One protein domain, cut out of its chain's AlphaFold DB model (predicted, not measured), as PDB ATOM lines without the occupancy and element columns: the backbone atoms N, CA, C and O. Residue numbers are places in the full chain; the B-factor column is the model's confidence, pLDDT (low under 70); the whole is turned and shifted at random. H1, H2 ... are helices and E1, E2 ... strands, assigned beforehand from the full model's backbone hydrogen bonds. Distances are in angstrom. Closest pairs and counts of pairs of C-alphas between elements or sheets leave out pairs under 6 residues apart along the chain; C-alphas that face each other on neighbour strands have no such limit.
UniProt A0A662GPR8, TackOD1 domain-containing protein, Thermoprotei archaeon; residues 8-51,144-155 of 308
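AT A GLANCE: This is residues 8 to 51 and 144 to 155 of the 308 residues of the protein "TackOD1 domain-containing protein" of Thermoprotei archaeon (UniProt A0A662GPR8). A long two-stranded antiparallel ribbon, E1 with E2, makes the long axis; one helix, H1, comes near it with residues 24 to 29 and leads away from it toward its own first residues. The printed part has 56 residues, in the order H1, E1, E2, class mixed. It is only just loose, close to compact, with a radius of gyration of the C-alphas of 12.6 A and spans of 34 by 23 by 17 A.

HOW THE PARTS SIT: Look first at E1, residues 33 to 43, which bends by 67 degrees at residue 39, and its antiparallel neighbour E2, residues 145 to 154, at 157 degrees. N 34 and O 153 are 2.8 A apart, N 145 and O 43 3.1 A, both within hydrogen-bond range. In H1, residues 17 to 29, every O i to N i+4 pair is within that range. The closest C-alphas of H1 and E1 are those of Leu 27 and Leu 33, 5.7 A; of H1 and E2, Leu 24 and Tyr 152, 7.7 A.

IN THESE COORDINATES: Find C-alpha 33 at (50.953, -62.597, 44.711); E1 runs 24.9 A from there. E2 spans 28.3 A, ending at C-alpha 154, (46.470, -63.321, 45.993). H1, 18.4 A, begins at (55.021, -77.497, 36.251).

THE WHOLE: The farthest C-alphas, Lys 46 and Asp 155, are 36.3 A apart. Residues 52 to 143 are not printed, a 12.3 A gap between C-alphas 51 and 144. The H1 to E1 link is tight. Residues 10 to 12 have pLDDT under 70.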
ATOM      1  N   ASP A   8      45.966 -76.914  42.843       76.38
ATOM      2  CA  ASP A   8      44.842 -76.053  42.462       76.38
ATOM      3  C   ASP A   8      45.103 -75.263  41.164       76.38
ATOM      4  O   ASP A   8      44.170 -74.846  40.476       76.38
ATOM      5  N   LEU A   9      46.379 -75.090  40.789       74.31
ATOM      6  CA  LEU A   9      46.791 -74.508  39.505       74.31
ATOM      7  C   LEU A   9      46.917 -75.564  38.402       74.31
ATOM      8  O   LEU A   9      46.896 -75.227  37.211       74.31
ATOM      9  N   LEU A  10      47.072 -76.841  38.772       64.12
ATOM     10  CA  LEU A  10      47.019 -77.933  37.807       64.12
ATOM     11  C   LEU A  10      45.588 -78.009  37.270       64.12
ATOM     12  O   LEU A  10      44.626 -77.967  38.025       64.12
ATOM     13  N   ARG A  11      45.454 -78.151  35.947       63.06
ATOM     14  CA  ARG A  11      44.187 -78.187  35.180       63.06
ATOM     15  C   ARG A  11      43.530 -76.830  34.917       63.06
ATOM     16  O   ARG A  11      42.991 -76.670  33.830       63.06
ATOM     17  N   ASN A  12      43.627 -75.863  35.830       66.69
ATOM     18  CA  ASN A  12      43.013 -74.539  35.636       66.69
ATOM     19  C   ASN A  12      43.881 -73.569  34.822       66.69
ATOM     20  O   ASN A  12      43.347 -72.703  34.138       66.69
ATOM     21  N   VAL A  13      45.210 -73.710  34.892       71.56
ATOM     22  CA  VAL A  13      46.149 -72.781  34.238       71.56
ATOM     23  C   VAL A  13      47.070 -73.508  33.263       71.56
ATOM     24  O   VAL A  13      47.102 -73.202  32.077       71.56
ATOM     25  N   THR A  14      47.832 -74.494  33.740       71.88
ATOM     26  CA  THR A  14      48.705 -75.303  32.878       71.88
ATOM     27  C   THR A  14      49.098 -76.608  33.562       71.88
ATOM     28  O   THR A  14      49.214 -76.675  34.785       71.88
ATOM     29  N   ILE A  15      49.305 -77.660  32.769       75.19
ATOM     30  CA  ILE A  15      49.809 -78.965  33.232       75.19
ATOM     31  C   ILE A  15      51.347 -78.929  33.362       75.19
ATOM     32  O   ILE A  15      51.951 -79.741  34.067       75.19
ATOM     33  N   ASN A  16      52.006 -77.958  32.718       79.88
ATOM     34  CA  ASN A  16      53.457 -77.828  32.736       79.88
ATOM     35  C   ASN A  16      53.941 -77.160  34.035       79.88
ATOM     36  O   ASN A  16      53.886 -75.941  34.184       79.88
ATOM     37  N   ARG A  17      54.497 -77.961  34.950       76.06
ATOM     38  CA  ARG A  17      55.021 -77.497  36.251       76.06
ATOM     39  C   ARG A  17      56.099 -76.413  36.145       76.06
ATOM     40  O   ARG A  17      56.210 -75.581  37.037       76.06
ATOM     41  N   GLY A  18      56.905 -76.423  35.081       78.31
ATOM     42  CA  GLY A  18      57.919 -75.390  34.857       78.31
ATOM     43  C   GLY A  18      57.290 -74.030  34.556       78.31
ATOM     44  O   GLY A  18      57.713 -73.026  35.120       78.31
ATOM     45  N   LEU A  19      56.241 -74.016  33.727       81.00
ATOM     46  CA  LEU A  19      55.471 -72.804  33.443       81.00
ATOM     47  C   LEU A  19      54.686 -72.330  34.668       81.00
ATOM     48  O   LEU A  19      54.645 -71.134  34.916       81.00
ATOM     49  N   GLN A  20      54.132 -73.249  35.470       83.31
ATOM     50  CA  GLN A  20      53.459 -72.882  36.724       83.31
ATOM     51  C   GLN A  20      54.380 -72.099  37.658       83.31
ATOM     52  O   GLN A  20      53.988 -71.064  38.187       83.31
ATOM     53  N   GLN A  21      55.603 -72.590  37.863       82.19
ATOM     54  CA  GLN A  21      56.538 -71.945  38.775       82.19
ATOM     55  C   GLN A  21      56.979 -70.572  38.256       82.19
ATOM     56  O   GLN A  21      57.006 -69.624  39.035       82.19
ATOM     57  N   ARG A  22      57.234 -70.444  36.945       86.19
ATOM     58  CA  ARG A  22      57.538 -69.147  36.319       86.19
ATOM     59  C   ARG A  22      56.391 -68.155  36.464       86.19
ATOM     60  O   ARG A  22      56.625 -67.051  36.928       86.19
ATOM     61  N   LEU A  23      55.160 -68.573  36.170       88.12
ATOM     62  CA  LEU A  23      53.979 -67.724  36.318       88.12
ATOM     63  C   LEU A  23      53.821 -67.218  37.756       88.12
ATOM     64  O   LEU A  23      53.556 -66.045  37.984       88.12
ATOM     65  N   LEU A  24      53.987 -68.104  38.740       90.06
ATOM     66  CA  LEU A  24      53.916 -67.731  40.149       90.06
ATOM     67  C   LEU A  24      55.026 -66.750  40.546       90.06
ATOM     68  O   LEU A  24      54.789 -65.840  41.336       90.06
ATOM     69  N   GLU A  25      56.236 -66.927  40.018       89.62
ATOM     70  CA  GLU A  25      57.348 -65.999  40.224       89.62
ATOM     71  C   GLU A  25      57.075 -64.632  39.579       89.62
ATOM     72  O   GLU A  25      57.245 -63.616  40.252       89.62
ATOM     73  N   GLU A  26      56.596 -64.599  38.336       92.50
ATOM     74  CA  GLU A  26      56.239 -63.382  37.593       92.50
ATOM     75  C   GLU A  26      55.117 -62.607  38.291       92.50
ATOM     76  O   GLU A  26      55.314 -61.453  38.669       92.50
ATOM     77  N   LEU A  27      53.993 -63.264  38.599       91.50
ATOM     78  CA  LEU A  27      52.875 -62.647  39.319       91.50
ATOM     79  C   LEU A  27      53.282 -62.147  40.711       91.50
ATOM     80  O   LEU A  27      52.736 -61.164  41.211       91.50
ATOM     81  N   SER A  28      54.243 -62.804  41.364       92.88
ATOM     82  CA  SER A  28      54.809 -62.296  42.612       92.88
ATOM     83  C   SER A  28      55.715 -61.088  42.427       92.88
ATOM     84  O   SER A  28      55.693 -60.200  43.276       92.88
ATOM     85  N   ASN A  29      56.502 -61.039  41.356       93.31
ATOM     86  CA  ASN A  29      57.374 -59.904  41.057       93.31
ATOM     87  C   ASN A  29      56.561 -58.665  40.645       93.31
ATOM     88  O   ASN A  29      56.900 -57.557  41.045       93.31
ATOM     89  N   GLU A  30      55.444 -58.853  39.942       90.81
ATOM     90  CA  GLU A  30      54.457 -57.801  39.641       90.81
ATOM     91  C   GLU A  30      53.564 -57.458  40.854       90.81
ATOM     92  O   GLU A  30      52.801 -56.484  40.881       90.81
ATOM     93  N   GLY A  31      53.682 -58.254  41.918       90.56
ATOM     94  CA  GLY A  31      53.025 -58.043  43.197       90.56
ATOM     95  C   GLY A  31      51.533 -58.368  43.204       90.56
ATOM     96  O   GLY A  31      50.842 -57.835  44.063       90.56
ATOM     97  N   PHE A  32      51.035 -59.198  42.283       90.62
ATOM     98  CA  PHE A  32      49.710 -59.831  42.385       90.62
ATOM     99  C   PHE A  32      49.676 -60.926  43.444       90.62
ATOM    100  O   PHE A  32      48.611 -61.256  43.963       90.62
ATOM    101  N   LEU A  33      50.834 -61.515  43.748       93.44
ATOM    102  CA  LEU A  33      50.953 -62.597  44.711       93.44
ATOM    103  C   LEU A  33      51.998 -62.277  45.779       93.44
ATOM    104  O   LEU A  33      53.182 -62.108  45.479       93.44
ATOM    105  N   LYS A  34      51.597 -62.325  47.048       93.25
ATOM    106  CA  LYS A  34      52.528 -62.340  48.180       93.25
ATOM    107  C   LYS A  34      53.077 -63.755  48.380       93.25
ATOM    108  O   LYS A  34      52.307 -64.710  48.473       93.25
ATOM    109  N   ARG A  35      54.404 -63.880  48.480       93.00
ATOM    110  CA  ARG A  35      55.097 -65.143  48.789       93.00
ATOM    111  C   ARG A  35      55.337 -65.272  50.282       93.00
ATOM    112  O   ARG A  35      55.905 -64.372  50.893       93.00
ATOM    113  N   GLU A  36      54.992 -66.423  50.839       94.38
ATOM    114  CA  GLU A  36      55.316 -66.797  52.215       94.38
ATOM    115  C   GLU A  36      56.104 -68.105  52.207       94.38
ATOM    116  O   GLU A  36      55.679 -69.094  51.612       94.38
ATOM    117  N   LEU A  37      57.292 -68.111  52.816       94.31
ATOM    118  CA  LEU A  37      58.129 -69.308  52.881       94.31
ATOM    119  C   LEU A  37      57.456 -70.351  53.780       94.31
ATOM    120  O   LEU A  37      57.219 -70.090  54.954       94.31
ATOM    121  N   VAL A  38      57.205 -71.540  53.237       94.00
ATOM    122  CA  VAL A  38      56.651 -72.675  53.988       94.00
ATOM    123  C   VAL A  38      57.775 -73.539  54.542       94.00
ATOM    124  O   VAL A  38      57.791 -73.872  55.721       94.00
ATOM    125  N   THR A  39      58.721 -73.926  53.685       93.88
ATOM    126  CA  THR A  39      59.840 -74.795  54.066       93.88
ATOM    127  C   THR A  39      60.975 -74.714  53.047       93.88
ATOM    128  O   THR A  39      60.843 -74.085  51.993       93.88
ATOM    129  N   ARG A  40      62.097 -75.370  53.346       93.88
ATOM    130  CA  ARG A  40      63.177 -75.638  52.395       93.88
ATOM    131  C   ARG A  40      63.291 -77.138  52.178       93.88
ATOM    132  O   ARG A  40      63.592 -77.879  53.108       93.88
ATOM    133  N   ALA A  41      63.060 -77.572  50.948       93.06
ATOM    134  CA  ALA A  41      63.210 -78.968  50.574       93.06
ATOM    135  C   ALA A  41      64.641 -79.253  50.113       93.06
ATOM    136  O   ALA A  41      65.254 -78.449  49.407       93.06
ATOM    137  N   VAL A  42      65.150 -80.423  50.496       94.75
ATOM    138  CA  VAL A  42      66.447 -80.925  50.043       94.75
ATOM    139  C   VAL A  42      66.312 -81.427  48.609       94.75
ATOM    140  O   VAL A  42      65.480 -82.284  48.313       94.75
ATOM    141  N   ALA A  43      67.150 -80.902  47.724       95.00
ATOM    142  CA  ALA A  43      67.296 -81.357  46.353       95.00
ATOM    143  C   ALA A  43      68.737 -81.800  46.090       95.00
ATOM    144  O   ALA A  43      69.693 -81.281  46.668       95.00
ATOM    145  N   CYS A  44      68.892 -82.745  45.168       96.00
ATOM    146  CA  CYS A  44      70.200 -83.175  44.705       96.00
ATOM    147  C   CYS A  44      70.959 -81.992  44.074       96.00
ATOM    148  O   CYS A  44      70.431 -81.386  43.134       96.00
ATOM    149  N   PRO A  45      72.199 -81.693  44.502       96.62
ATOM    150  CA  PRO A  45      72.981 -80.600  43.924       96.62
ATOM    151  C   PRO A  45      73.351 -80.852  42.458       96.62
ATOM    152  O   PRO A  45      73.434 -79.915  41.672       96.62
ATOM    153  N   LYS A  46      73.493 -82.125  42.059       96.00
ATOM    154  CA  LYS A  46      73.888 -82.517  40.698       96.00
ATOM    155  C   LYS A  46      72.757 -82.432  39.671       96.00
ATOM    156  O   LYS A  46      72.990 -82.001  38.550       96.00
ATOM    157  N   CYS A  47      71.546 -82.887  40.006       93.81
ATOM    158  CA  CYS A  47      70.439 -82.990  39.035       93.81
ATOM    159  C   CYS A  47      69.166 -82.225  39.426       93.81
ATOM    160  O   CYS A  47      68.193 -82.230  38.673       93.81
ATOM    161  N   GLY A  48      69.129 -81.606  40.611       92.00
ATOM    162  CA  GLY A  48      67.973 -80.856  41.108       92.00
ATOM    163  C   GLY A  48      66.744 -81.703  41.462       92.00
ATOM    164  O   GLY A  48      65.668 -81.141  41.668       92.00
ATOM    165  N   SER A  49      66.855 -83.036  41.503       92.56
ATOM    166  CA  SER A  49      65.746 -83.911  41.907       92.56
ATOM    167  C   SER A  49      65.484 -83.831  43.412       92.56
ATOM    168  O   SER A  49      66.429 -83.818  44.198       92.56
ATOM    169  N   PHE A  50      64.208 -83.851  43.801       92.19
ATOM    170  CA  PHE A  50      63.762 -83.977  45.196       92.19
ATOM    171  C   PHE A  50      63.665 -85.435  45.670       92.19
ATOM    172  O   PHE A  50      63.385 -85.690  46.837       92.19
ATOM    173  N   GLU A  51      63.899 -86.406  44.785       93.94
ATOM    174  CA  GLU A  51      63.921 -87.829  45.128       93.94
ATOM    175  C   GLU A  51      65.231 -88.158  45.854       93.94
ATOM    176  O   GLU A  51      66.214 -88.601  45.250       93.94
ATOM    177  N   ALA A 144      74.026 -80.310  50.032       95.56
ATOM    178  CA  ALA A 144      72.612 -80.338  49.693       95.56
ATOM    179  C   ALA A 144      72.114 -78.985  49.162       95.56
ATOM    180  O   ALA A 144      72.298 -77.927  49.765       95.56
ATOM    181  N   ARG A 145      71.368 -79.015  48.051       95.44
ATOM    182  CA  ARG A 145      70.681 -77.819  47.561       95.44
ATOM    183  C   ARG A 145      69.371 -77.636  48.321       95.44
ATOM    184  O   ARG A 145      68.451 -78.436  48.169       95.44
ATOM    185  N   TYR A 146      69.247 -76.538  49.058       94.38
ATOM    186  CA  TYR A 146      68.012 -76.168  49.751       94.38
ATOM    187  C   TYR A 146      67.122 -75.297  48.864       94.38
ATOM    188  O   TYR A 146      67.398 -74.118  48.647       94.38
ATOM    189  N   VAL A 147      66.035 -75.872  48.349       92.56
ATOM    190  CA  VAL A 147      65.080 -75.146  47.504       92.56
ATOM    191  C   VAL A 147      63.939 -74.598  48.366       92.56
ATOM    192  O   VAL A 147      63.285 -75.386  49.056       92.56
ATOM    193  N   PRO A 148      63.661 -73.281  48.341       92.25
ATOM    194  CA  PRO A 148      62.527 -72.717  49.061       92.25
ATOM    195  C   PRO A 148      61.201 -73.144  48.421       92.25
ATOM    196  O   PRO A 148      61.047 -73.125  47.202       92.25
ATOM    197  N   ILE A 149      60.234 -73.501  49.263       91.38
ATOM    198  CA  ILE A 149      58.851 -73.780  48.872       91.38
ATOM    199  C   ILE A 149      57.976 -72.671  49.440       91.38
ATOM    200  O   ILE A 149      57.990 -72.426  50.649       91.38
ATOM    201  N   TYR A 150      57.210 -72.013  48.570       91.94
ATOM    202  CA  TYR A 150      56.368 -70.879  48.935       91.94
ATOM    203  C   TYR A 150      54.884 -71.237  48.940       91.94
ATOM    204  O   TYR A 150      54.415 -72.032  48.126       91.94
ATOM    205  N   LYS A 151      54.135 -70.582  49.822       91.56
ATOM    206  CA  LYS A 151      52.699 -70.358  49.703       91.56
ATOM    207  C   LYS A 151      52.496 -69.012  49.010       91.56
ATOM    208  O   LYS A 151      53.207 -68.053  49.312       91.56
ATOM    209  N   TYR A 152      51.531 -68.951  48.102       91.62
ATOM    210  CA  TYR A 152      51.169 -67.727  47.394       91.62
ATOM    211  C   TYR A 152      49.803 -67.250  47.877       91.62
ATOM    212  O   TYR A 152      48.871 -68.044  47.995       91.62
ATOM    213  N   ILE A 153      49.699 -65.959  48.176       90.69
ATOM    214  CA  ILE A 153      48.458 -65.303  48.592       90.69
ATOM    215  C   ILE A 153      48.136 -64.229  47.562       90.69
ATOM    216  O   ILE A 153      48.978 -63.376  47.286       90.69
ATOM    217  N   VAL A 154      46.931 -64.284  46.997       89.31
ATOM    218  CA  VAL A 154      46.470 -63.321  45.993       89.31
ATOM    219  C   VAL A 154      46.177 -61.980  46.651       89.31
ATOM    220  O   VAL A 154      45.425 -61.912  47.623       89.31
ATOM    221  N   ASP A 155      46.734 -60.914  46.088       89.12
ATOM    222  CA  ASP A 155      46.307 -59.551  46.370       89.12
ATOM    223  C   ASP A 155      45.047 -59.240  45.554       89.12
ATOM    224  O   ASP A 155      45.098 -58.874  44.375       89.12
TER     225      ASP A 155